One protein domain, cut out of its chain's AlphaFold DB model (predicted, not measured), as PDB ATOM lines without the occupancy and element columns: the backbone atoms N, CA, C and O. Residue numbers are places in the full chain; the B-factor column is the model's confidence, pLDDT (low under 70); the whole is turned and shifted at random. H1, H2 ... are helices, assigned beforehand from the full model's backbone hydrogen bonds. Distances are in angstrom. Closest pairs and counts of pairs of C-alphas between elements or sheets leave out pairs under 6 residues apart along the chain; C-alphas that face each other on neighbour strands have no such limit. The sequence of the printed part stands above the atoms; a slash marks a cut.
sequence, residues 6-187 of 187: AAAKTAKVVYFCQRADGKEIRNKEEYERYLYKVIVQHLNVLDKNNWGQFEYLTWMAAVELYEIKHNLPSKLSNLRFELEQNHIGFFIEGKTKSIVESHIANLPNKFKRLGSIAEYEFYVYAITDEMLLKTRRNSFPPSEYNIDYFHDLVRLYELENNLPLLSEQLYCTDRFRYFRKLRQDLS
ATOM      1  N   ALA A   6      24.236 -15.013 -25.986       91.94
ATOM      2  CA  ALA A   6      25.439 -15.798 -25.721       91.94
ATOM      3  C   ALA A   6      26.493 -15.003 -24.930       91.94
ATOM      4  O   ALA A   6      27.129 -15.548 -24.022       91.94
ATOM      5  N   ALA A   7      26.653 -13.710 -25.234       89.81
ATOM      6  CA  ALA A   7      27.530 -12.822 -24.478       89.81
ATOM      7  C   ALA A   7      26.992 -12.593 -23.056       89.81
ATOM      8  O   ALA A   7      27.747 -12.720 -22.093       89.81
ATOM      9  N   ALA A   8      25.684 -12.357 -22.913       90.69
ATOM     10  CA  ALA A   8      25.020 -12.224 -21.616       90.69
ATOM     11  C   ALA A   8      25.184 -13.480 -20.746       90.69
ATOM     12  O   ALA A   8      25.642 -13.406 -19.603       90.69
ATOM     13  N   LYS A   9      24.925 -14.663 -21.322       92.44
ATOM     14  CA  LYS A   9      25.135 -15.948 -20.644       92.44
ATOM     15  C   LYS A   9      26.593 -16.134 -20.221       92.44
ATOM     16  O   LYS A   9      26.843 -16.593 -19.110       92.44
ATOM     17  N   THR A  10      27.552 -15.761 -21.070       91.62
ATOM     18  CA  THR A  10      28.984 -15.817 -20.735       91.62
ATOM     19  C   THR A  10      29.313 -14.932 -19.533       91.62
ATOM     20  O   THR A  10      29.948 -15.414 -18.597       91.62
ATOM     21  N   ALA A  11      28.840 -13.681 -19.507       90.31
ATOM     22  CA  ALA A  11      29.045 -12.776 -18.373       90.31
ATOM     23  C   ALA A  11      28.467 -13.358 -17.070       90.31
ATOM     24  O   ALA A  11      29.154 -13.402 -16.048       90.31
ATOM     25  N   LYS A  12      27.248 -13.907 -17.134       91.50
ATOM     26  CA  LYS A  12      26.592 -14.584 -16.007       91.50
ATOM     27  C   LYS A  12      27.400 -15.793 -15.508       91.50
ATOM     28  O   LYS A  12      27.620 -15.939 -14.306       91.50
ATOM     29  N   VAL A  13      27.896 -16.641 -16.415       92.81
ATOM     30  CA  VAL A  13      28.753 -17.793 -16.070       92.81
ATOM     31  C   VAL A  13      30.046 -17.342 -15.398       92.81
ATOM     32  O   VAL A  13      30.410 -17.914 -14.373       92.81
ATOM     33  N   VAL A  14      30.728 -16.327 -15.936       90.25
ATOM     34  CA  VAL A  14      31.968 -15.789 -15.350       90.25
ATOM     35  C   VAL A  14      31.712 -15.289 -13.929       90.25
ATOM     36  O   VAL A  14      32.415 -15.703 -13.005       90.25
ATOM     37  N   TYR A  15      30.663 -14.485 -13.743       90.81
ATOM     38  CA  TYR A  15      30.270 -13.938 -12.447       90.81
ATOM     39  C   TYR A  15      30.059 -15.039 -11.393       90.81
ATOM     40  O   TYR A  15      30.666 -15.001 -10.315       90.81
ATOM     41  N   PHE A  16      29.235 -16.048 -11.696       91.56
ATOM     42  CA  PHE A  16      28.930 -17.113 -10.736       91.56
ATOM     43  C   PHE A  16      30.076 -18.112 -10.560       91.56
ATOM     44  O   PHE A  16      30.270 -18.602  -9.451       91.56
ATOM     45  N   CYS A  17      30.880 -18.368 -11.595       91.62
ATOM     46  CA  CYS A  17      32.058 -19.233 -11.507       91.62
ATOM     47  C   CYS A  17      33.066 -18.709 -10.477       91.62
ATOM     48  O   CYS A  17      33.474 -19.447  -9.581       91.62
ATOM     49  N   GLN A  18      33.386 -17.411 -10.526       88.12
ATOM     50  CA  GLN A  18      34.278 -16.791  -9.541       88.12
ATOM     51  C   GLN A  18      33.735 -16.905  -8.104       88.12
ATOM     52  O   GLN A  18      34.495 -17.067  -7.154       88.12
ATOM     53  N   ARG A  19      32.411 -16.825  -7.933       88.62
ATOM     54  CA  ARG A  19      31.736 -16.830  -6.621       88.62
ATOM     55  C   ARG A  19      31.442 -18.221  -6.078       88.62
ATOM     56  O   ARG A  19      31.198 -18.348  -4.875       88.62
ATOM     57  N   ALA A  20      31.443 -19.227  -6.944       90.00
ATOM     58  CA  ALA A  20      31.374 -20.628  -6.567       90.00
ATOM     59  C   ALA A  20      32.698 -21.115  -5.962       90.00
ATOM     60  O   ALA A  20      32.692 -22.148  -5.309       90.00
ATOM     61  N   ASP A  21      33.803 -20.375  -6.126       87.88
ATOM     62  CA  ASP A  21      35.092 -20.632  -5.460       87.88
ATOM     63  C   ASP A  21      35.539 -22.103  -5.575       87.88
ATOM     64  O   ASP A  21      35.835 -22.785  -4.595       87.88
ATOM     65  N   GLY A  22      35.458 -22.642  -6.796       88.00
ATOM     66  CA  GLY A  22      35.802 -24.034  -7.098       88.00
ATOM     67  C   GLY A  22      34.807 -25.091  -6.596       88.00
ATOM     68  O   GLY A  22      35.027 -26.278  -6.830       88.00
ATOM     69  N   LYS A  23      33.706 -24.716  -5.929       90.38
ATOM     70  CA  LYS A  23      32.614 -25.651  -5.624       90.38
ATOM     71  C   LYS A  23      31.896 -26.025  -6.921       90.38
ATOM     72  O   LYS A  23      31.423 -25.164  -7.663       90.38
ATOM     73  N   GLU A  24      31.763 -27.323  -7.156       91.44
ATOM     74  CA  GLU A  24      31.097 -27.877  -8.331       91.44
ATOM     75  C   GLU A  24      29.950 -28.795  -7.915       91.44
ATOM     76  O   GLU A  24      30.051 -29.529  -6.932       91.44
ATOM     77  N   ILE A  25      28.864 -28.751  -8.688       93.62
ATOM     78  CA  ILE A  25      27.716 -29.650  -8.573       93.62
ATOM     79  C   ILE A  25      27.766 -30.584  -9.777       93.62
ATOM     80  O   ILE A  25      27.720 -30.124 -10.922       93.62
ATOM     81  N   ARG A  26      27.909 -31.884  -9.524       92.81
ATOM     82  CA  ARG A  26      28.271 -32.865 -10.560       92.81
ATOM     83  C   ARG A  26      27.070 -33.502 -11.236       92.81
ATOM     84  O   ARG A  26      27.169 -33.948 -12.374       92.81
ATOM     85  N   ASN A  27      25.953 -33.585 -10.527       94.56
ATOM     86  CA  ASN A  27      24.757 -34.282 -10.975       94.56
ATOM     87  C   ASN A  27      23.494 -33.646 -10.384       94.56
ATOM     88  O   ASN A  27      23.551 -32.710  -9.580       94.56
ATOM     89  N   LYS A  28      22.346 -34.156 -10.828       94.25
ATOM     90  CA  LYS A  28      21.031 -33.648 -10.447       94.25
ATOM     91  C   LYS A  28      20.745 -33.875  -8.960       94.25
ATOM     92  O   LYS A  28      20.173 -33.001  -8.316       94.25
ATOM     93  N   GLU A  29      21.170 -35.003  -8.403       95.38
ATOM     94  CA  GLU A  29      20.963 -35.347  -6.995       95.38
ATOM     95  C   GLU A  29      21.713 -34.376  -6.069       95.38
ATOM     96  O   GLU A  29      21.168 -33.886  -5.076       95.38
ATOM     97  N   GLU A  30      22.960 -34.042  -6.411       94.69
ATOM     98  CA  GLU A  30      23.733 -33.016  -5.717       94.69
ATOM     99  C   GLU A  30      23.082 -31.643  -5.859       94.69
ATOM    100  O   GLU A  30      22.983 -30.924  -4.862       94.69
ATOM    101  N   TYR A  31      22.613 -31.292  -7.061       94.19
ATOM    102  CA  TYR A  31      21.902 -30.039  -7.303       94.19
ATOM    103  C   TYR A  31      20.687 -29.903  -6.386       94.19
ATOM    104  O   TYR A  31      20.590 -28.912  -5.670       94.19
ATOM    105  N   GLU A  32      19.806 -30.902  -6.333       91.81
ATOM    106  CA  GLU A  32      18.601 -30.862  -5.496       91.81
ATOM    107  C   GLU A  32      18.946 -30.758  -4.004       91.81
ATOM    108  O   GLU A  32      18.359 -29.949  -3.278       91.81
ATOM    109  N   ARG A  33      19.961 -31.503  -3.548       90.75
ATOM    110  CA  ARG A  33      20.441 -31.446  -2.161       90.75
ATOM    111  C   ARG A  33      20.983 -30.065  -1.793       90.75
ATOM    112  O   ARG A  33      20.669 -29.546  -0.718       90.75
ATOM    113  N   TYR A  34      21.820 -29.473  -2.645       90.44
ATOM    114  CA  TYR A  34      22.392 -28.151  -2.387       90.44
ATOM    115  C   TYR A  34      21.364 -27.039  -2.557       90.44
ATOM    116  O   TYR A  34      21.368 -26.116  -1.746       90.44
ATOM    117  N   LEU A  35      20.444 -27.154  -3.516       89.12
ATOM    118  CA  LEU A  35      19.315 -26.243  -3.668       89.12
ATOM    119  C   LEU A  35      18.487 -26.209  -2.379       89.12
ATOM    120  O   LEU A  35      18.311 -25.137  -1.807       89.12
ATOM    121  N   TYR A  36      18.068 -27.366  -1.859       85.44
ATOM    122  CA  TYR A  36      17.323 -27.442  -0.598       85.44
ATOM    123  C   TYR A  36      18.105 -26.827   0.570       85.44
ATOM    124  O   TYR A  36      17.573 -26.016   1.327       85.44
ATOM    125  N   LYS A  37      19.399 -27.158   0.688       84.50
ATOM    126  CA  LYS A  37      20.267 -26.592   1.730       84.50
ATOM    127  C   LYS A  37      20.332 -25.067   1.640       84.50
ATOM    128  O   LYS A  37      20.243 -24.407   2.671       84.50
ATOM    129  N   VAL A  38      20.498 -24.509   0.441       83.50
ATOM    130  CA  VAL A  38      20.573 -23.056   0.251       83.50
ATOM    131  C   VAL A  38      19.228 -22.401   0.555       83.50
ATOM    132  O   VAL A  38      19.220 -21.400   1.261       83.50
ATOM    133  N   ILE A  39      18.107 -22.984   0.119       81.25
ATOM    134  CA  ILE A  39      16.756 -22.480   0.414       81.25
ATOM    135  C   ILE A  39      16.515 -22.396   1.926       81.25
ATOM    136  O   ILE A  39      16.148 -21.338   2.435       81.25
ATOM    137  N   VAL A  40      16.778 -23.479   2.664       79.81
ATOM    138  CA  VAL A  40      16.599 -23.512   4.126       79.81
ATOM    139  C   VAL A  40      17.485 -22.472   4.815       79.81
ATOM    140  O   VAL A  40      17.046 -21.798   5.746       79.81
ATOM    141  N   GLN A  41      18.730 -22.312   4.361       77.12
ATOM    142  CA  GLN A  41      19.621 -21.287   4.907       77.12
ATOM    143  C   GLN A  41      19.122 -19.874   4.597       77.12
ATOM    144  O   GLN A  41      19.170 -19.020   5.475       77.12
ATOM    145  N   HIS A  42      18.598 -19.638   3.395       76.38
ATOM    146  CA  HIS A  42      18.033 -18.347   3.014       76.38
ATOM    147  C   HIS A  42      16.862 -17.965   3.932       76.38
ATOM    148  O   HIS A  42      16.860 -16.874   4.496       76.38
ATOM    149  N   LEU A  43      15.943 -18.903   4.191       73.44
ATOM    150  CA  LEU A  43      14.822 -18.716   5.121       73.44
ATOM    151  C   LEU A  43      15.284 -18.443   6.564       73.44
ATOM    152  O   LEU A  43      14.772 -17.540   7.216       73.44
ATOM    153  N   ASN A  44      16.290 -19.171   7.057       71.69
ATOM    154  CA  ASN A  44      16.814 -18.974   8.416       71.69
ATOM    155  C   ASN A  44      17.538 -17.633   8.603       71.69
ATOM    156  O   ASN A  44      17.517 -17.064   9.696       71.69
ATOM    157  N   VAL A  45      18.230 -17.152   7.566       65.62
ATOM    158  CA  VAL A  45      18.917 -15.856   7.606       65.62
ATOM    159  C   VAL A  45      17.890 -14.725   7.669       65.62
ATOM    160  O   VAL A  45      18.068 -13.815   8.481       65.62
ATOM    161  N   LEU A  46      16.812 -14.820   6.878       61.06
ATOM    162  CA  LEU A  46      15.686 -13.876   6.883       61.06
ATOM    163  C   LEU A  46      14.984 -13.795   8.245       61.06
ATOM    164  O   LEU A  46      14.629 -12.705   8.689       61.06
ATOM    165  N   ASP A  47      14.875 -14.925   8.942       59.00
ATOM    166  CA  ASP A  47      14.176 -15.028  10.227       59.00
ATOM    167  C   ASP A  47      14.972 -14.470  11.432       59.00
ATOM    168  O   ASP A  47      14.378 -14.090  12.439       59.00
ATOM    169  N   LYS A  48      16.321 -14.415  11.398       53.03
ATOM    170  CA  LYS A  48      17.106 -14.293  12.656       53.03
ATOM    171  C   LYS A  48      18.223 -13.255  12.743       53.03
ATOM    172  O   LYS A  48      18.999 -13.336  13.696       53.03
ATOM    173  N   ASN A  49      18.361 -12.288  11.827       52.25
ATOM    174  CA  ASN A  49      19.521 -11.365  11.836       52.25
ATOM    175  C   ASN A  49      20.856 -12.131  12.005       52.25
ATOM    176  O   ASN A  49      21.796 -11.659  12.646       52.25
ATOM    177  N   ASN A  50      20.921 -13.372  11.508       55.16
ATOM    178  CA  ASN A  50      22.023 -14.276  11.793       55.16
ATOM    179  C   ASN A  50      23.014 -14.226  10.634       55.16
ATOM    180  O   ASN A  50      22.962 -14.998   9.680       55.16
ATOM    181  N   TRP A  51      23.925 -13.264  10.733       52.62
ATOM    182  CA  TRP A  51      24.976 -12.977   9.756       52.62
ATOM    183  C   TRP A  51      26.148 -13.999   9.793       52.62
ATOM    184  O   TRP A  51      27.202 -13.747   9.208       52.62
ATOM    185  N   GLY A  52      26.024 -15.108  10.543       46.66
ATOM    186  CA  GLY A  52      27.130 -15.973  10.984       46.66
ATOM    187  C   GLY A  52      27.559 -17.124  10.052       46.66
ATOM    188  O   GLY A  52      26.743 -17.928   9.627       46.66
ATOM    189  N   GLN A  53      28.883 -17.216   9.823       53.16
ATOM    190  CA  GLN A  53      29.704 -18.316   9.254       53.16
ATOM    191  C   GLN A  53      29.249 -18.946   7.908       53.16
ATOM    192  O   GLN A  53      28.669 -20.021   7.848       53.16
ATOM    193  N   PHE A  54      29.543 -18.289   6.778       58.62
ATOM    194  CA  PHE A  54      28.924 -18.576   5.476       58.62
ATOM    195  C   PHE A  54      29.799 -19.347   4.469       58.62
ATOM    196  O   PHE A  54      30.480 -18.756   3.629       58.62
ATOM    197  N   GLU A  55      29.686 -20.674   4.452       62.25
ATOM    198  CA  GLU A  55      29.901 -21.438   3.209       62.25
ATOM    199  C   GLU A  55      28.704 -21.325   2.243       62.25
ATOM    200  O   GLU A  55      28.833 -21.642   1.061       62.25
ATOM    201  N   TYR A  56      27.521 -20.892   2.702       78.06
ATOM    202  CA  TYR A  56      26.312 -21.013   1.880       78.06
ATOM    203  C   TYR A  56      26.269 -20.046   0.690       78.06
ATOM    204  O   TYR A  56      25.708 -20.426  -0.327       78.06
ATOM    205  N   LEU A  57      26.859 -18.840   0.758       80.38
ATOM    206  CA  LEU A  57      26.906 -17.939  -0.407       80.38
ATOM    207  C   LEU A  57      27.700 -18.575  -1.550       80.38
ATOM    208  O   LEU A  57      27.313 -18.482  -2.715       80.38
ATOM    209  N   THR A  58      28.782 -19.280  -1.230       86.06
ATOM    210  CA  THR A  58      29.537 -20.065  -2.208       86.06
ATOM    211  C   THR A  58      28.659 -21.153  -2.830       86.06
ATOM    212  O   THR A  58      28.591 -21.259  -4.052       86.06
ATOM    213  N   TRP A  59      27.898 -21.889  -2.015       87.88
ATOM    214  CA  TRP A  59      26.941 -22.887  -2.512       87.88
ATOM    215  C   TRP A  59      25.781 -22.281  -3.312       87.88
ATOM    216  O   TRP A  59      25.377 -22.865  -4.308       87.88
ATOM    217  N   MET A  60      25.296 -21.096  -2.946       87.69
ATOM    218  CA  MET A  60      24.288 -20.342  -3.695       87.69
ATOM    219  C   MET A  60      24.798 -20.022  -5.104       87.69
ATOM    220  O   MET A  60      24.100 -20.260  -6.081       87.69
ATOM    221  N   ALA A  61      26.049 -19.564  -5.220       89.62
ATOM    222  CA  ALA A  61      26.669 -19.327  -6.520       89.62
ATOM    223  C   ALA A  61      26.901 -20.620  -7.315       89.62
ATOM    224  O   ALA A  61      26.736 -20.609  -8.530       89.62
ATOM    225  N   ALA A  62      27.241 -21.731  -6.654       92.38
ATOM    226  CA  ALA A  62      27.388 -23.028  -7.313       92.38
ATOM    227  C   ALA A  62      26.050 -23.570  -7.853       92.38
ATOM    228  O   ALA A  62      26.017 -24.119  -8.954       92.38
ATOM    229  N   VAL A  63      24.950 -23.382  -7.112       93.06
ATOM    230  CA  VAL A  63      23.583 -23.731  -7.544       93.06
ATOM    231  C   VAL A  63      23.179 -22.902  -8.762       93.06
ATOM    232  O   VAL A  63      22.829 -23.480  -9.786       93.06
ATOM    233  N   GLU A  64      23.318 -21.576  -8.700       92.06
ATOM    234  CA  GLU A  64      23.027 -20.685  -9.835       92.06
ATOM    235  C   GLU A  64      23.885 -21.041 -11.059       92.06
ATOM    236  O   GLU A  64      23.378 -21.173 -12.173       92.06
ATOM    237  N   LEU A  65      25.187 -21.294 -10.862       94.62
ATOM    238  CA  LEU A  65      26.091 -21.725 -11.931       94.62
ATOM    239  C   LEU A  65      25.626 -23.028 -12.589       94.62
ATOM    240  O   LEU A  65      25.694 -23.154 -13.815       94.62
ATOM    241  N   TYR A  66      25.169 -23.993 -11.789       94.94
ATOM    242  CA  TYR A  66      24.625 -25.247 -12.294       94.94
ATOM    243  C   TYR A  66      23.365 -25.005 -13.130       94.94
ATOM    244  O   TYR A  66      23.286 -25.515 -14.250       94.94
ATOM    245  N   GLU A  67      22.432 -24.179 -12.647       93.75
ATOM    246  CA  GLU A  67      21.203 -23.831 -13.368       93.75
ATOM    247  C   GLU A  67      21.509 -23.180 -14.723       93.75
ATOM    248  O   GLU A  67      20.991 -23.614 -15.753       93.75
ATOM    249  N   ILE A  68      22.442 -22.224 -14.761       92.94
ATOM    250  CA  ILE A  68      22.850 -21.533 -15.996       92.94
ATOM    251  C   ILE A  68      23.491 -22.497 -17.001       92.94
ATOM    252  O   ILE A  68      23.189 -22.451 -18.200       92.94
ATOM    253  N   LYS A  69      24.404 -23.363 -16.537       92.94
ATOM    254  CA  LYS A  69      25.103 -24.325 -17.404       92.94
ATOM    255  C   LYS A  69      24.135 -25.331 -18.029       92.94
ATOM    256  O   LYS A  69      24.321 -25.691 -19.188       92.94
ATOM    257  N   HIS A  70      23.085 -25.708 -17.301       93.44
ATOM    258  CA  HIS A  70      22.108 -26.714 -17.724       93.44
ATOM    259  C   HIS A  70      20.799 -26.123 -18.275       93.44
ATOM    260  O   HIS A  70      19.892 -26.880 -18.607       93.44
ATOM    261  N   ASN A  71      20.701 -24.795 -18.417       91.00
ATOM    262  CA  ASN A  71      19.485 -24.087 -18.842       91.00
ATOM    263  C   ASN A  71      18.256 -24.428 -17.977       91.00
ATOM    264  O   ASN A  71      17.143 -24.565 -18.486       91.00
ATOM    265  N   LEU A  72      18.464 -24.602 -16.673       90.62
ATOM    266  CA  LEU A  72      17.379 -24.827 -15.727       90.62
ATOM    267  C   LEU A  72      16.739 -23.490 -15.330       90.62
ATOM    268  O   LEU A  72      17.405 -22.453 -15.377       90.62
ATOM    269  N   PRO A  73      15.464 -23.499 -14.901       86.44
ATOM    270  CA  PRO A  73      14.847 -22.322 -14.304       86.44
ATOM    271  C   PRO A  73      15.644 -21.856 -13.082       86.44
ATOM    272  O   PRO A  73      16.038 -22.688 -12.266       86.44
ATOM    273  N   SER A  74      15.809 -20.541 -12.923       81.50
ATOM    274  CA  SER A  74      16.484 -19.935 -11.767       81.50
ATOM    275  C   SER A  74      15.599 -19.963 -10.516       81.50
ATOM    276  O   SER A  74      15.126 -18.930 -10.040       81.50
ATOM    277  N   LYS A  75      15.319 -21.165  -9.999       77.50
ATOM    278  CA  LYS A  75      14.414 -21.385  -8.857       77.50
ATOM    279  C   LYS A  75      14.875 -20.625  -7.622       77.50
ATOM    280  O   LYS A  75      14.049 -20.087  -6.891       77.50
ATOM    281  N   LEU A  76      16.186 -20.585  -7.409       75.12
ATOM    282  CA  LEU A  76      16.788 -19.898  -6.279       75.12
ATOM    283  C   LEU A  76      16.641 -18.378  -6.394       75.12
ATOM    284  O   LEU A  76      16.153 -17.763  -5.451       75.12
ATOM    285  N   SER A  77      16.993 -17.786  -7.541       70.25
ATOM    286  CA  SER A  77      16.774 -16.356  -7.807       70.25
ATOM    287  C   SER A  77      15.301 -15.954  -7.669       70.25
ATOM    288  O   SER A  77      15.010 -14.909  -7.091       70.25
ATOM    289  N   ASN A  78      14.370 -16.790  -8.142       73.88
ATOM    290  CA  ASN A  78      12.935 -16.512  -8.041       73.88
ATOM    291  C   ASN A  78      12.441 -16.555  -6.591       73.88
ATOM    292  O   ASN A  78      11.805 -15.611  -6.133       73.88
ATOM    293  N   LEU A  79      12.778 -17.613  -5.846       74.88
ATOM    294  CA  LEU A  79      12.401 -17.718  -4.436       74.88
ATOM    295  C   LEU A  79      13.025 -16.588  -3.611       74.88
ATOM    296  O   LEU A  79      12.376 -16.008  -2.747       74.88
ATOM    297  N   ARG A  80      14.290 -16.267  -3.886       71.38
ATOM    298  CA  ARG A  80      14.992 -15.145  -3.269       71.38
ATOM    299  C   ARG A  80      14.228 -13.843  -3.490       71.38
ATOM    300  O   ARG A  80      13.963 -13.138  -2.530       71.38
ATOM    301  N   PHE A  81      13.813 -13.559  -4.722       66.94
ATOM    302  CA  PHE A  81      13.007 -12.377  -5.016       66.94
ATOM    303  C   PHE A  81      11.694 -12.341  -4.226       66.94
ATOM    304  O   PHE A  81      11.400 -11.331  -3.589       66.94
ATOM    305  N   GLU A  82      10.936 -13.439  -4.222       71.19
ATOM    306  CA  GLU A  82       9.672 -13.529  -3.481       71.19
ATOM    307  C   GLU A  82       9.871 -13.278  -1.982       71.19
ATOM    308  O   GLU A  82       9.087 -12.575  -1.346       71.19
ATOM    309  N   LEU A  83      10.940 -13.820  -1.405       68.00
ATOM    310  CA  LEU A  83      11.248 -13.647   0.009       68.00
ATOM    311  C   LEU A  83      11.716 -12.224   0.339       68.00
ATOM    312  O   LEU A  83      11.339 -11.671   1.372       68.00
ATOM    313  N   GLU A  84      12.504 -11.613  -0.539       63.47
ATOM    314  CA  GLU A  84      13.047 -10.270  -0.344       63.47
ATOM    315  C   GLU A  84      12.000  -9.169  -0.504       63.47
ATOM    316  O   GLU A  84      12.040  -8.192   0.243       63.47
ATOM    317  N   GLN A  85      11.020  -9.333  -1.399       63.47
ATOM    318  CA  GLN A  85       9.883  -8.406  -1.494       63.47
ATOM    319  C   GLN A  85       9.099  -8.298  -0.180       63.47
ATOM    320  O   GLN A  85       8.499  -7.262   0.101       63.47
ATOM    321  N   ASN A  86       9.121  -9.355   0.629       60.22
ATOM    322  CA  ASN A  86       8.400  -9.431   1.891       60.22
ATOM    323  C   ASN A  86       9.253  -9.028   3.110       60.22
ATOM    324  O   ASN A  86       8.729  -8.993   4.223       60.22
ATOM    325  N   HIS A  87      10.541  -8.695   2.932       57.84
ATOM    326  CA  HIS A  87      11.457  -8.372   4.030       57.84
ATOM    327  C   HIS A  87      12.091  -6.976   3.906       57.84
ATOM    328  O   HIS A  87      13.025  -6.736   3.141       57.84
ATOM    329  N   ILE A  88      11.640  -6.063   4.768       49.91
ATOM    330  CA  ILE A  88      12.194  -4.715   4.942       49.91
ATOM    331  C   ILE A  88      13.487  -4.830   5.764       49.91
ATOM    332  O   ILE A  88      13.449  -4.830   6.992       49.91
ATOM    333  N   GLY A  89      14.643  -4.989   5.121       47.97
ATOM    334  CA  GLY A  89      15.925  -4.911   5.841       47.97
ATOM    335  C   GLY A  89      17.123  -5.607   5.204       47.97
ATOM    336  O   GLY A  89      18.248  -5.372   5.641       47.97
ATOM    337  N   PHE A  90      16.923  -6.437   4.179       51.50
ATOM    338  CA  PHE A  90      18.041  -7.135   3.535       51.50
ATOM    339  C   PHE A  90      18.837  -6.272   2.552       51.50
ATOM    340  O   PHE A  90      20.030  -6.514   2.356       51.50
ATOM    341  N   PHE A  91      18.199  -5.258   1.964       54.50
ATOM    342  CA  PHE A  91      18.778  -4.440   0.903       54.50
ATOM    343  C   PHE A  91      18.587  -2.962   1.200       54.50
ATOM    344  O   PHE A  91      17.577  -2.545   1.766       54.50
ATOM    345  N   ILE A  92      19.609  -2.190   0.843       54.41
ATOM    346  CA  ILE A  92      19.610  -0.737   0.949       54.41
ATOM    347  C   ILE A  92      18.484  -0.220   0.053       54.41
ATOM    348  O   ILE A  92      18.288  -0.717  -1.057       54.41
ATOM    349  N   GLU A  93      17.729   0.761   0.540       56.50
ATOM    350  CA  GLU A  93      16.746   1.462  -0.277       56.50
ATOM    351  C   GLU A  93      17.476   2.089  -1.473       56.50
ATOM    352  O   GLU A  93      18.232   3.052  -1.340       56.50
ATOM    353  N   GLY A  94      17.350   1.457  -2.640       61.59
ATOM    354  CA  GLY A  94      18.024   1.929  -3.841       61.59
ATOM    355  C   GLY A  94      17.391   3.225  -4.350       61.59
ATOM    356  O   GLY A  94      16.241   3.538  -4.042       61.59
ATOM    357  N   LYS A  95      18.134   3.975  -5.171       68.06
ATOM    358  CA  LYS A  95      17.669   5.244  -5.757       68.06
ATOM    359  C   LYS A  95      16.288   5.088  -6.411       68.06
ATOM    360  O   LYS A  95      16.016   4.092  -7.093       68.06
ATOM    361  N   THR A  96      15.443   6.104  -6.246       75.50
ATOM    362  CA  THR A  96      14.166   6.206  -6.959       75.50
ATOM    363  C   THR A  96      14.402   6.421  -8.455       75.50
ATOM    364  O   THR A  96      15.446   6.935  -8.864       75.50
ATOM    365  N   LYS A  97      13.402   6.082  -9.279       79.06
ATOM    366  CA  LYS A  97      13.452   6.298 -10.734       79.06
ATOM    367  C   LYS A  97      13.846   7.736 -11.095       79.06
ATOM    368  O   LYS A  97      14.736   7.923 -11.913       79.06
ATOM    369  N   SER A  98      13.270   8.732 -10.420       76.19
ATOM    370  CA  SER A  98      13.553  10.151 -10.680       76.19
ATOM    371  C   SER A  98      15.017  10.536 -10.435       76.19
ATOM    372  O   SER A  98      15.592  11.306 -11.204       76.19
ATOM    373  N   ILE A  99      15.646   9.984  -9.393       76.12
ATOM    374  CA  ILE A  99      17.067  10.216  -9.105       76.12
ATOM    375  C   ILE A  99      17.926   9.579 -10.203       76.12
ATOM    376  O   ILE A  99      18.827  10.232 -10.729       76.12
ATOM    377  N   VAL A 100      17.620   8.338 -10.590       78.19
ATOM    378  CA  VAL A 100      18.350   7.621 -11.648       78.19
ATOM    379  C   VAL A 100      18.246   8.360 -12.987       78.19
ATOM    380  O   VAL A 100      19.260   8.599 -13.639       78.19
ATOM    381  N   GLU A 101      17.047   8.802 -13.370       79.94
ATOM    382  CA  GLU A 101      16.812   9.576 -14.597       79.94
ATOM    383  C   GLU A 101      17.613  10.883 -14.618       79.94
ATOM    384  O   GLU A 101      18.199  11.233 -15.646       79.94
ATOM    385  N   SER A 102      17.700  11.583 -13.481       80.38
ATOM    386  CA  SER A 102      18.476  12.823 -13.377       80.38
ATOM    387  C   SER A 102      19.976  12.611 -13.619       80.38
ATOM    388  O   SER A 102      20.619  13.441 -14.262       80.38
ATOM    389  N   HIS A 103      20.524  11.476 -13.175       78.44
ATOM    390  CA  HIS A 103      21.937  11.144 -13.354       78.44
ATOM    391  C   HIS A 103      22.291  10.875 -14.821       78.44
ATOM    392  O   HIS A 103      23.361  11.271 -15.285       78.44
ATOM    393  N   ILE A 104      21.388  10.239 -15.572       78.25
ATOM    394  CA  ILE A 104      21.636   9.862 -16.972       78.25
ATOM    395  C   ILE A 104      21.192  10.932 -17.984       78.25
ATOM    396  O   ILE A 104      21.531  10.840 -19.167       78.25
ATOM    397  N   ALA A 105      20.446  11.957 -17.552       76.12
ATOM    398  CA  ALA A 105      19.826  12.959 -18.426       76.12
ATOM    399  C   ALA A 105      20.824  13.679 -19.352       76.12
ATOM    400  O   ALA A 105      20.510  13.955 -20.516       76.12
ATOM    401  N   ASN A 106      22.037  13.927 -18.850       70.44
ATOM    402  CA  ASN A 106      23.085  14.684 -19.540       70.44
ATOM    403  C   ASN A 106      23.926  13.848 -20.517       70.44
ATOM    404  O   ASN A 106      24.821  14.381 -21.175       70.44
ATOM    405  N   LEU A 107      23.667  12.543 -20.633       69.44
ATOM    406  CA  LEU A 107      24.434  11.661 -21.509       69.44
ATOM    407  C   LEU A 107      23.888  11.669 -22.946       69.44
ATOM    408  O   LEU A 107      22.717  11.973 -23.166       69.44
ATOM    409  N   PRO A 108      24.693  11.336 -23.970       66.81
ATOM    410  CA  PRO A 108      24.193  11.192 -25.341       66.81
ATOM    411  C   PRO A 108      23.076  10.136 -25.447       66.81
ATOM    412  O   PRO A 108      23.140   9.113 -24.783       66.81
ATOM    413  N   ASN A 109      22.081  10.309 -26.330       68.31
ATOM    414  CA  ASN A 109      20.892   9.427 -26.408       68.31
ATOM    415  C   ASN A 109      21.187   7.925 -26.590       68.31
ATOM    416  O   ASN A 109      20.432   7.086 -26.103       68.31
ATOM    417  N   LYS A 110      22.296   7.570 -27.252       62.41
ATOM    418  CA  LYS A 110      22.756   6.172 -27.384       62.41
ATOM    419  C   LYS A 110      23.212   5.539 -26.059       62.41
ATOM    420  O   LYS A 110      23.453   4.343 -26.008       62.41
ATOM    421  N   PHE A 111      23.343   6.359 -25.024       64.38
ATOM    422  CA  PHE A 111      23.797   6.040 -23.680       64.38
ATOM    423  C   PHE A 111      22.710   6.363 -22.638       64.38
ATOM    424  O   PHE A 111      23.019   6.715 -21.513       64.38
ATOM    425  N   LYS A 112      21.424   6.337 -23.010       69.19
ATOM    426  CA  LYS A 112      20.324   6.642 -22.072       69.19
ATOM    427  C   LYS A 112      19.477   5.441 -21.682       69.19
ATOM    428  O   LYS A 112      18.658   5.555 -20.783       69.19
ATOM    429  N   ARG A 113      19.630   4.309 -22.368       81.12
ATOM    430  CA  ARG A 113      18.827   3.115 -22.107       81.12
ATOM    431  C   ARG A 113      19.533   1.856 -22.571       81.12
ATOM    432  O   ARG A 113      20.273   1.891 -23.554       81.12
ATOM    433  N   LEU A 114      19.223   0.754 -21.905       86.69
ATOM    434  CA  LEU A 114      19.483  -0.583 -22.421       86.69
ATOM    435  C   LEU A 114      18.360  -0.935 -23.402       86.69
ATOM    436  O   LEU A 114      17.184  -0.715 -23.118       86.69
ATOM    437  N   GLY A 115      18.721  -1.406 -24.590       85.06
ATOM    438  CA  GLY A 115      17.794  -1.665 -25.689       85.06
ATOM    439  C   GLY A 115      17.270  -3.097 -25.739       85.06
ATOM    440  O   GLY A 115      16.393  -3.387 -26.550       85.06
ATOM    441  N   SER A 116      17.796  -4.005 -24.914       89.62
ATOM    442  CA  SER A 116      17.410  -5.417 -24.925       89.62
ATOM    443  C   SER A 116      17.662  -6.117 -23.589       89.62
ATOM    444  O   SER A 116      18.496  -5.685 -22.793       89.62
ATOM    445  N   ILE A 117      16.992  -7.257 -23.392       91.12
ATOM    446  CA  ILE A 117      17.238  -8.133 -22.240       91.12
ATOM    447  C   ILE A 117      18.667  -8.693 -22.232       91.12
ATOM    448  O   ILE A 117      19.256  -8.841 -21.170       91.12
ATOM    449  N   ALA A 118      19.259  -8.932 -23.407       91.19
ATOM    450  CA  ALA A 118      20.644  -9.382 -23.528       91.19
ATOM    451  C   ALA A 118      21.635  -8.325 -23.020       91.19
ATOM    452  O   ALA A 118      22.593  -8.655 -22.327       91.19
ATOM    453  N   GLU A 119      21.402  -7.049 -23.347       90.25
ATOM    454  CA  GLU A 119      22.195  -5.946 -22.802       90.25
ATOM    455  C   GLU A 119      22.020  -5.851 -21.286       90.25
ATOM    456  O   GLU A 119      23.020  -5.809 -20.576       90.25
ATOM    457  N   TYR A 120      20.783  -5.890 -20.782       92.38
ATOM    458  CA  TYR A 120      20.506  -5.906 -19.342       92.38
ATOM    459  C   TYR A 120      21.232  -7.037 -18.607       92.38
ATOM    460  O   TYR A 120      21.998  -6.766 -17.681       92.38
ATOM    461  N   GLU A 121      21.058  -8.284 -19.045       91.19
ATOM    462  CA  GLU A 121      21.689  -9.440 -18.409       91.19
ATOM    463  C   GLU A 121      23.216  -9.376 -18.492       91.19
ATOM    464  O   GLU A 121      23.902  -9.723 -17.538       91.19
ATOM    465  N   PHE A 122      23.786  -8.916 -19.602       91.12
ATOM    466  CA  PHE A 122      25.234  -8.752 -19.678       91.12
ATOM    467  C   PHE A 122      25.734  -7.711 -18.677       91.12
ATOM    468  O   PHE A 122      26.661  -7.982 -17.911       91.12
ATOM    469  N   TYR A 123      25.120  -6.528 -18.685       89.00
ATOM    470  CA  TYR A 123      25.574  -5.397 -17.892       89.00
ATOM    471  C   TYR A 123      25.384  -5.641 -16.395       89.00
ATOM    472  O   TYR A 123      26.314  -5.358 -15.644       89.00
ATOM    473  N   VAL A 124      24.273  -6.244 -15.954       90.75
ATOM    474  CA  VAL A 124      24.059  -6.524 -14.522       90.75
ATOM    475  C   VAL A 124      25.189  -7.377 -13.939       90.75
ATOM    476  O   VAL A 124      25.732  -7.032 -12.897       90.75
ATOM    477  N   TYR A 125      25.642  -8.424 -14.636       89.88
ATOM    478  CA  TYR A 125      26.732  -9.264 -14.132       89.88
ATOM    479  C   TYR A 125      28.115  -8.644 -14.358       89.88
ATOM    480  O   TYR A 125      28.962  -8.721 -13.467       89.88
ATOM    481  N   ALA A 126      28.353  -8.014 -15.515       84.88
ATOM    482  CA  ALA A 126      29.647  -7.416 -15.838       84.88
ATOM    483  C   ALA A 126      29.992  -6.242 -14.908       84.88
ATOM    484  O   ALA A 126      31.097  -6.191 -14.370       84.88
ATOM    485  N   ILE A 127      29.041  -5.332 -14.665       80.38
ATOM    486  CA  ILE A 127      29.258  -4.162 -13.802       80.38
ATOM    487  C   ILE A 127      29.432  -4.593 -12.355       80.38
ATOM    488  O   ILE A 127      30.323  -4.076 -11.688       80.38
ATOM    489  N   THR A 128      28.611  -5.522 -11.848       78.69
ATOM    490  CA  THR A 128      28.765  -5.972 -10.460       78.69
ATOM    491  C   THR A 128      30.123  -6.643 -10.258       78.69
ATOM    492  O   THR A 128      30.776  -6.387  -9.247       78.69
ATOM    493  N   ASP A 129      30.597  -7.442 -11.222       79.81
ATOM    494  CA  ASP A 129      31.945  -8.018 -11.172       79.81
ATOM    495  C   ASP A 129      33.029  -6.927 -11.123       79.81
ATOM    496  O   ASP A 129      33.915  -6.951 -10.263       79.81
ATOM    497  N   GLU A 130      32.908  -5.913 -11.980       75.56
ATOM    498  CA  GLU A 130      33.864  -4.812 -12.077       75.56
ATOM    499  C   GLU A 130      33.854  -3.885 -10.847       75.56
ATOM    500  O   GLU A 130      34.918  -3.521 -10.335       75.56
ATOM    501  N   MET A 131      32.672  -3.549 -10.316       68.38
ATOM    502  CA  MET A 131      32.483  -2.759  -9.088       68.38
ATOM    503  C   MET A 131      33.273  -3.356  -7.925       68.38
ATOM    504  O   MET A 131      33.938  -2.643  -7.170       68.38
ATOM    505  N   LEU A 132      33.246  -4.681  -7.801       64.19
ATOM    506  CA  LEU A 132      33.925  -5.372  -6.713       64.19
ATOM    507  C   LEU A 132      35.426  -5.438  -6.910       64.19
ATOM    508  O   LEU A 132      36.174  -5.254  -5.947       64.19
ATOM    509  N   LEU A 133      35.876  -5.682  -8.140       65.69
ATOM    510  CA  LEU A 133      37.297  -5.636  -8.465       65.69
ATOM    511  C   LEU A 133      37.890  -4.259  -8.133       65.69
ATOM    512  O   LEU A 133      38.981  -4.217  -7.560       65.69
ATOM    513  N   LYS A 134      37.148  -3.165  -8.371       62.16
ATOM    514  CA  LYS A 134      37.540  -1.811  -7.936       62.16
ATOM    515  C   LYS A 134      37.606  -1.681  -6.412       62.16
ATOM    516  O   LYS A 134      38.608  -1.198  -5.903       62.16
ATOM    517  N   THR A 135      36.622  -2.180  -5.656       56.00
ATOM    518  CA  THR A 135      36.702  -2.147  -4.173       56.00
ATOM    519  C   THR A 135      37.820  -3.016  -3.579       56.00
ATOM    520  O   THR A 135      38.255  -2.767  -2.460       56.00
ATOM    521  N   ARG A 136      38.306  -4.037  -4.299       55.03
ATOM    522  CA  ARG A 136      39.384  -4.931  -3.832       55.03
ATOM    523  C   ARG A 136      40.792  -4.430  -4.156       55.03
ATOM    524  O   ARG A 136      41.744  -4.905  -3.542       55.03
ATOM    525  N   ARG A 137      40.949  -3.528  -5.126       49.56
ATOM    526  CA  ARG A 137      42.249  -3.009  -5.568       49.56
ATOM    527  C   ARG A 137      42.238  -1.489  -5.433       49.56
ATOM    528  O   ARG A 137      41.669  -0.806  -6.271       49.56
ATOM    529  N   ASN A 138      42.912  -0.963  -4.407       45.22
ATOM    530  CA  ASN A 138      43.105   0.479  -4.153       45.22
ATOM    531  C   ASN A 138      43.938   1.219  -5.230       45.22
ATOM    532  O   ASN A 138      44.548   2.251  -4.965       45.22
ATOM    533  N   SER A 139      44.013   0.696  -6.445       46.53
ATOM    534  CA  SER A 139      44.795   1.249  -7.542       46.53
ATOM    535  C   SER A 139      44.431   0.494  -8.813       46.53
ATOM    536  O   SER A 139      44.524  -0.725  -8.807       46.53
ATOM    537  N   PHE A 140      43.970   1.192  -9.857       39.78
ATOM    538  CA  PHE A 140      44.135   0.918 -11.305       39.78
ATOM    539  C   PHE A 140      43.187   1.836 -12.119       39.78
ATOM    540  O   PHE A 140      42.297   2.446 -11.522       39.78
ATOM    541  N   PRO A 141      43.446   2.074 -13.425       40.12
ATOM    542  CA  PRO A 141      43.041   3.284 -14.137       40.12
ATOM    543  C   PRO A 141      41.522   3.313 -14.366       40.12
ATOM    544  O   PRO A 141      40.859   2.289 -14.184       40.12
ATOM    545  N   PRO A 142      40.955   4.457 -14.791       43.06
ATOM    546  CA  PRO A 142      39.553   4.517 -15.175       43.06
ATOM    547  C   PRO A 142      39.326   3.499 -16.291       43.06
ATOM    548  O   PRO A 142      39.850   3.641 -17.393       43.06
ATOM    549  N   SER A 143      38.593   2.431 -15.988       52.22
ATOM    550  CA  SER A 143      38.044   1.583 -17.030       52.22
ATOM    551  C   SER A 143      37.229   2.459 -17.980       52.22
ATOM    552  O   SER A 143      36.571   3.411 -17.559       52.22
ATOM    553  N   GLU A 144      37.245   2.133 -19.271       51.78
ATOM    554  CA  GLU A 144      36.346   2.748 -20.261       51.78
ATOM    555  C   GLU A 144      34.856   2.575 -19.879       51.78
ATOM    556  O   GLU A 144      33.973   3.233 -20.429       51.78
ATOM    557  N   TYR A 145      34.579   1.710 -18.898       57.12
ATOM    558  CA  TYR A 145      33.312   1.547 -18.210       57.12
ATOM    559  C   TYR A 145      33.126   2.599 -17.111       57.12
ATOM    560  O   TYR A 145      33.630   2.483 -15.988       57.12
ATOM    561  N   ASN A 146      32.297   3.604 -17.398       72.62
ATOM    562  CA  ASN A 146      31.679   4.389 -16.336       72.62
ATOM    563  C   ASN A 146      30.680   3.490 -15.584       72.62
ATOM    564  O   ASN A 146      29.520   3.347 -15.967       72.62
ATOM    565  N   ILE A 147      31.189   2.830 -14.549       72.94
ATOM    566  CA  ILE A 147      30.473   1.864 -13.718       72.94
ATOM    567  C   ILE A 147      29.211   2.467 -13.102       72.94
ATOM    568  O   ILE A 147      28.165   1.826 -13.140       72.94
ATOM    569  N   ASP A 148      29.299   3.685 -12.562       75.31
ATOM    570  CA  ASP A 148      28.166   4.340 -11.902       75.31
ATOM    571  C   ASP A 148      27.044   4.608 -12.904       75.31
ATOM    572  O   ASP A 148      25.877   4.330 -12.639       75.31
ATOM    573  N   TYR A 149      27.419   5.060 -14.101       79.12
ATOM    574  CA  TYR A 149      26.494   5.235 -15.211       79.12
ATOM    575  C   TYR A 149      25.811   3.924 -15.613       79.12
ATOM    576  O   TYR A 149      24.588   3.869 -15.735       79.12
ATOM    577  N   PHE A 150      26.585   2.863 -15.836       80.06
ATOM    578  CA  PHE A 150      26.025   1.595 -16.282       80.06
ATOM    579  C   PHE A 150      25.173   0.937 -15.185       80.06
ATOM    580  O   PHE A 150      24.162   0.308 -15.497       80.06
ATOM    581  N   HIS A 151      25.527   1.118 -13.912       82.94
ATOM    582  CA  HIS A 151      24.710   0.686 -12.781       82.94
ATOM    583  C   HIS A 151      23.374   1.437 -12.740       82.94
ATOM    584  O   HIS A 151      22.323   0.812 -12.611       82.94
ATOM    585  N   ASP A 152      23.397   2.761 -12.930       84.19
ATOM    586  CA  ASP A 152      22.184   3.575 -13.039       84.19
ATOM    587  C   ASP A 152      21.336   3.155 -14.267       84.19
ATOM    588  O   ASP A 152      20.111   3.097 -14.169       84.19
ATOM    589  N   LEU A 153      21.941   2.747 -15.392       87.38
ATOM    590  CA  LEU A 153      21.199   2.197 -16.539       87.38
ATOM    591  C   LEU A 153      20.546   0.840 -16.277       87.38
ATOM    592  O   LEU A 153      19.406   0.631 -16.693       87.38
ATOM    593  N   VAL A 154      21.260  -0.089 -15.639       90.12
ATOM    594  CA  VAL A 154      20.689  -1.387 -15.251       90.12
ATOM    595  C   VAL A 154      19.516  -1.155 -14.308       90.12
ATOM    596  O   VAL A 154      18.432  -1.681 -14.543       90.12
ATOM    597  N   ARG A 155      19.697  -0.278 -13.316       87.25
ATOM    598  CA  ARG A 155      18.647   0.094 -12.371       87.25
ATOM    599  C   ARG A 155      17.436   0.713 -13.062       87.25
ATOM    600  O   ARG A 155      16.303   0.376 -12.728       87.25
ATOM    601  N   LEU A 156      17.651   1.613 -14.021       88.25
ATOM    602  CA  LEU A 156      16.551   2.199 -14.784       88.25
ATOM    603  C   LEU A 156      15.802   1.128 -15.579       88.25
ATOM    604  O   LEU A 156      14.576   1.109 -15.546       88.25
ATOM    605  N   TYR A 157      16.525   0.217 -16.234       90.75
ATOM    606  CA  TYR A 157      15.916  -0.888 -16.969       90.75
ATOM    607  C   TYR A 157      15.062  -1.772 -16.051       90.75
ATOM    608  O   TYR A 157      13.936  -2.110 -16.414       90.75
ATOM    609  N   GLU A 158      15.549  -2.103 -14.852       89.19
ATOM    610  CA  GLU A 158      14.780  -2.868 -13.864       89.19
ATOM    611  C   GLU A 158      13.486  -2.143 -13.473       89.19
ATOM    612  O   GLU A 158      12.406  -2.731 -13.519       89.19
ATOM    613  N   LEU A 159      13.576  -0.847 -13.162       86.31
ATOM    614  CA  LEU A 159      12.435  -0.022 -12.757       86.31
ATOM    615  C   LEU A 159      11.406   0.167 -13.882       86.31
ATOM    616  O   LEU A 159      10.206   0.125 -13.631       86.31
ATOM    617  N   GLU A 160      11.848   0.379 -15.121       88.00
ATOM    618  CA  GLU A 160      10.959   0.565 -16.276       88.00
ATOM    619  C   GLU A 160      10.225  -0.714 -16.681       88.00
ATOM    620  O   GLU A 160       9.115  -0.641 -17.207       88.00
ATOM    621  N   ASN A 161      10.826  -1.874 -16.417       88.25
ATOM    622  CA  ASN A 161      10.269  -3.178 -16.767       88.25
ATOM    623  C   ASN A 161       9.628  -3.900 -15.569       88.25
ATOM    624  O   ASN A 161       9.226  -5.054 -15.710       88.25
ATOM    625  N   ASN A 162       9.510  -3.243 -14.406       83.88
ATOM    626  CA  ASN A 162       9.032  -3.842 -13.151       83.88
ATOM    627  C   ASN A 162       9.763  -5.150 -12.793       83.88
ATOM    628  O   ASN A 162       9.154  -6.109 -12.313       83.88
ATOM    629  N   LEU A 163      11.065  -5.206 -13.067       83.69
ATOM    630  CA  LEU A 163      11.901  -6.353 -12.738       83.69
ATOM    631  C   LEU A 163      12.339  -6.304 -11.269       83.69
ATOM    632  O   LEU A 163      12.363  -5.233 -10.653       83.69
ATOM    633  N   PRO A 164      12.750  -7.456 -10.713       77.25
ATOM    634  CA  PRO A 164      13.545  -7.486  -9.497       77.25
ATOM    635  C   PRO A 164      14.737  -6.534  -9.594       77.25
ATOM    636  O   PRO A 164      15.386  -6.455 -10.635       77.25
ATOM    637  N   LEU A 165      15.055  -5.865  -8.487       81.94
ATOM    638  CA  LEU A 165      16.222  -4.991  -8.356       81.94
ATOM    639  C   LEU A 165      17.512  -5.817  -8.200       81.94
ATOM    640  O   LEU A 165      18.211  -5.738  -7.185       81.94
ATOM    641  N   LEU A 166      17.779  -6.675  -9.182       83.94
ATOM    642  CA  LEU A 166      18.821  -7.691  -9.159       83.94
ATOM    643  C   LEU A 166      20.214  -7.072  -9.010       83.94
ATOM    644  O   LEU A 166      21.041  -7.621  -8.281       83.94
ATOM    645  N   SER A 167      20.480  -5.926  -9.638       83.56
ATOM    646  CA  SER A 167      21.774  -5.242  -9.515       83.56
ATOM    647  C   SER A 167      22.116  -4.914  -8.056       83.56
ATOM    648  O   SER A 167      23.229  -5.182  -7.598       83.56
ATOM    649  N   GLU A 168      21.133  -4.420  -7.300       78.62
ATOM    650  CA  GLU A 168      21.257  -4.085  -5.878       78.62
ATOM    651  C   GLU A 168      21.436  -5.349  -5.030       78.62
ATOM    652  O   GLU A 168      22.276  -5.403  -4.127       78.62
ATOM    653  N   GLN A 169      20.688  -6.405  -5.361       78.31
ATOM    654  CA  GLN A 169      20.788  -7.693  -4.683       78.31
ATOM    655  C   GLN A 169      22.180  -8.305  -4.823       78.31
ATOM    656  O   GLN A 169      22.764  -8.766  -3.832       78.31
ATOM    657  N   LEU A 170      22.720  -8.334  -6.044       82.62
ATOM    658  CA  LEU A 170      24.051  -8.865  -6.329       82.62
ATOM    659  C   LEU A 170      25.131  -8.010  -5.657       82.62
ATOM    660  O   LEU A 170      26.008  -8.565  -4.992       82.62
ATOM    661  N   TYR A 171      25.015  -6.679  -5.732       78.62
ATOM    662  CA  TYR A 171      25.918  -5.752  -5.048       78.62
ATOM    663  C   TYR A 171      25.953  -5.995  -3.534       78.62
ATOM    664  O   TYR A 171      27.023  -6.218  -2.962       78.62
ATOM    665  N   CYS A 172      24.792  -6.038  -2.880       75.25
ATOM    666  CA  CYS A 172      24.697  -6.299  -1.445       75.25
ATOM    667  C   CYS A 172      25.268  -7.678  -1.084       75.25
ATOM    668  O   CYS A 172      26.085  -7.783  -0.166       75.25
ATOM    669  N   THR A 173      24.910  -8.723  -1.842       77.94
ATOM    670  CA  THR A 173      25.441 -10.088  -1.660       77.94
ATOM    671  C   THR A 173      26.962 -10.086  -1.656       77.94
ATOM    672  O   THR A 173      27.599 -10.674  -0.778       77.94
ATOM    673  N   ASP A 174      27.562  -9.422  -2.634       78.81
ATOM    674  CA  ASP A 174      29.004  -9.399  -2.774       78.81
ATOM    675  C   ASP A 174      29.690  -8.504  -1.737       78.81
ATOM    676  O   ASP A 174      30.773  -8.855  -1.255       78.81
ATOM    677  N   ARG A 175      29.044  -7.414  -1.304       76.19
ATOM    678  CA  ARG A 175      29.492  -6.614  -0.156       76.19
ATOM    679  C   ARG A 175      29.571  -7.475   1.106       76.19
ATOM    680  O   ARG A 175      30.570  -7.428   1.827       76.19
ATOM    681  N   PHE A 176      28.571  -8.328   1.340       74.75
ATOM    682  CA  PHE A 176      28.590  -9.297   2.440       74.75
ATOM    683  C   PHE A 176      29.709 -10.331   2.295       74.75
ATOM    684  O   PHE A 176      30.424 -10.590   3.268       74.75
ATOM    685  N   ARG A 177      29.923 -10.882   1.090       76.75
ATOM    686  CA  ARG A 177      31.061 -11.784   0.826       76.75
ATOM    687  C   ARG A 177      32.400 -11.117   1.142       76.75
ATOM    688  O   ARG A 177      33.259 -11.749   1.754       76.75
ATOM    689  N   TYR A 178      32.580  -9.861   0.737       75.38
ATOM    690  CA  TYR A 178      33.812  -9.109   0.966       75.38
ATOM    691  C   TYR A 178      34.082  -8.871   2.455       75.38
ATOM    692  O   TYR A 178      35.155  -9.232   2.938       75.38
ATOM    693  N   PHE A 179      33.105  -8.351   3.208       72.88
ATOM    694  CA  PHE A 179      33.271  -8.135   4.650       72.88
ATOM    695  C   PHE A 179      33.576  -9.425   5.410       72.88
ATOM    696  O   PHE A 179      34.350  -9.409   6.364       72.88
ATOM    697  N   ARG A 180      32.999 -10.551   4.984       69.94
ATOM    698  CA  ARG A 180      33.337 -11.859   5.546       69.94
ATOM    699  C   ARG A 180      34.792 -12.225   5.288       69.94
ATOM    700  O   ARG A 180      35.458 -12.632   6.234       69.94
ATOM    701  N   LYS A 181      35.263 -12.096   4.046       72.75
ATOM    702  CA  LYS A 181      36.651 -12.418   3.700       72.75
ATOM    703  C   LYS A 181      37.627 -11.600   4.550       72.75
ATOM    704  O   LYS A 181      38.494 -12.177   5.184       72.75
ATOM    705  N   LEU A 182      37.384 -10.293   4.677       70.88
ATOM    706  CA  LEU A 182      38.171  -9.431   5.562       70.88
ATOM    707  C   LEU A 182      38.189  -9.922   7.016       70.88
ATOM    708  O   LEU A 182      39.244  -9.932   7.636       70.88
ATOM    709  N   ARG A 183      37.043 -10.339   7.575       68.94
ATOM    710  CA  ARG A 183      36.997 -10.871   8.949       68.94
ATOM    711  C   ARG A 183      37.800 -12.162   9.110       68.94
ATOM    712  O   ARG A 183      38.372 -12.338  10.171       68.94
ATOM    713  N   GLN A 184      37.804 -13.037   8.102       69.56
ATOM    714  CA  GLN A 184      38.579 -14.284   8.121       69.56
ATOM    715  C   GLN A 184      40.082 -14.031   8.005       69.56
ATOM    716  O   GLN A 184      40.856 -14.693   8.677       69.56
ATOM    717  N   ASP A 185      40.487 -13.068   7.176       72.44
ATOM    718  CA  ASP A 185      41.899 -12.711   7.004       72.44
ATOM    719  C   ASP A 185      42.482 -12.024   8.261       72.44
ATOM    720  O   ASP A 185      43.695 -11.998   8.451       72.44
ATOM    721  N   LEU A 186      41.621 -11.452   9.115       70.00
ATOM    722  CA  LEU A 186      41.984 -10.763  10.362       70.00
ATOM    723  C   LEU A 186      41.921 -11.650  11.621       70.00
ATOM    724  O   LEU A 186      42.304 -11.182  12.694       70.00
ATOM    725  N   SER A 187      41.394 -12.873  11.513       60.25
ATOM    726  CA  SER A 187      41.195 -13.827  12.620       60.25
ATOM    727  C   SER A 187      42.198 -14.965  12.576       60.25
ATOM    728  O   SER A 187      42.728 -15.315  13.651       60.25
TER     729      SER A 187
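AT A GLANCE: This is residues 6 to 187 of the 187 residues of an uncharacterized protein of Litorilituus lipolyticus (UniProt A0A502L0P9). Two groups of four helices, H1 to H4 and H5 to H8, stand side by side and meet chiefly where H1 packs on H6. H2, H3, H1, H6, H7 and H5 follow one another in a curved row; H8 lies inside the curve, packed on H6 and H7, and H4 packs on H2 and H3 at the other end. The printed part has 182 residues, with eight named helices in the order H1 to H8 and no named strand: all helix. It is compact, with a radius of gyration of the C-alphas of 16.9 A, and spans 49 by 39 by 31 A.

HOW THE PARTS SIT: H2, residues 28 to 48, is the longest helix. It forms a helical hairpin with H3, residues 56 to 70, at a steep tilt of 41 degrees; the closest C-alphas, of Val 38 and Met 60, are 6.1 A apart. H4, residues 75 to 85, only just touches H2, with 3 pairs of C-alphas within 8 A, and touches residues 60 to 64 of H3, where Glu 64 and Leu 76 have the closest C-alphas, 7.2 A apart. H1, residues 6 to 20, touches H3 at a shallow tilt of 30 degrees, opposite ways, closest at the C-alphas of Ala 20 and Ala 62, 4.7 A. H6, residues 117 to 136, touches H1 the same way, closest at the C-alphas of Ala 8 and Phe 122, 4.0 A; the tilt of 35.5 degrees is only just steep. H7, residues 147 to 160, forms a hairpin with H6, the closest C-alphas being those of Tyr 120 and Val 154, 6.1 A. H5, residues 97 to 104, touches H7, closest at the C-alphas of Val 100 and Asp 152, 5.7 A. H8, residues 166 to 185, touches H6 with its residues 166 to 174 alone, closest at the C-alphas of Val 124 and Ser 167, 5.7 A. H4 and H8 are near each other. Packing is mostly crossed, only just: 3 of 9 touching pairs are at a shallow tilt. Every O i to N i+4 pair is within hydrogen-bond range in H1, H2, H3, H4, H5, H7 and H8, and 15 of 16 in H6.

IN THESE COORDINATES: H1 begins at C-alpha 6 (25.439, -15.798, -25.721). H2 measures 30.4 A, H6 29.0 A and H8 28.6 A; H8 ends at C-alpha 185 (41.899, -12.711, 7.004).

THE WHOLE: The farthest C-alphas, of Glu 29 and Asn 106, are 51.6 A apart. The printed part has no cut. The links H4 to H5 and H5 to H6 are long. Mean pLDDT of the printed part is 77.1; 50 residues are under 70, among them 45 to 55, 83 to 95 and 131 to 145.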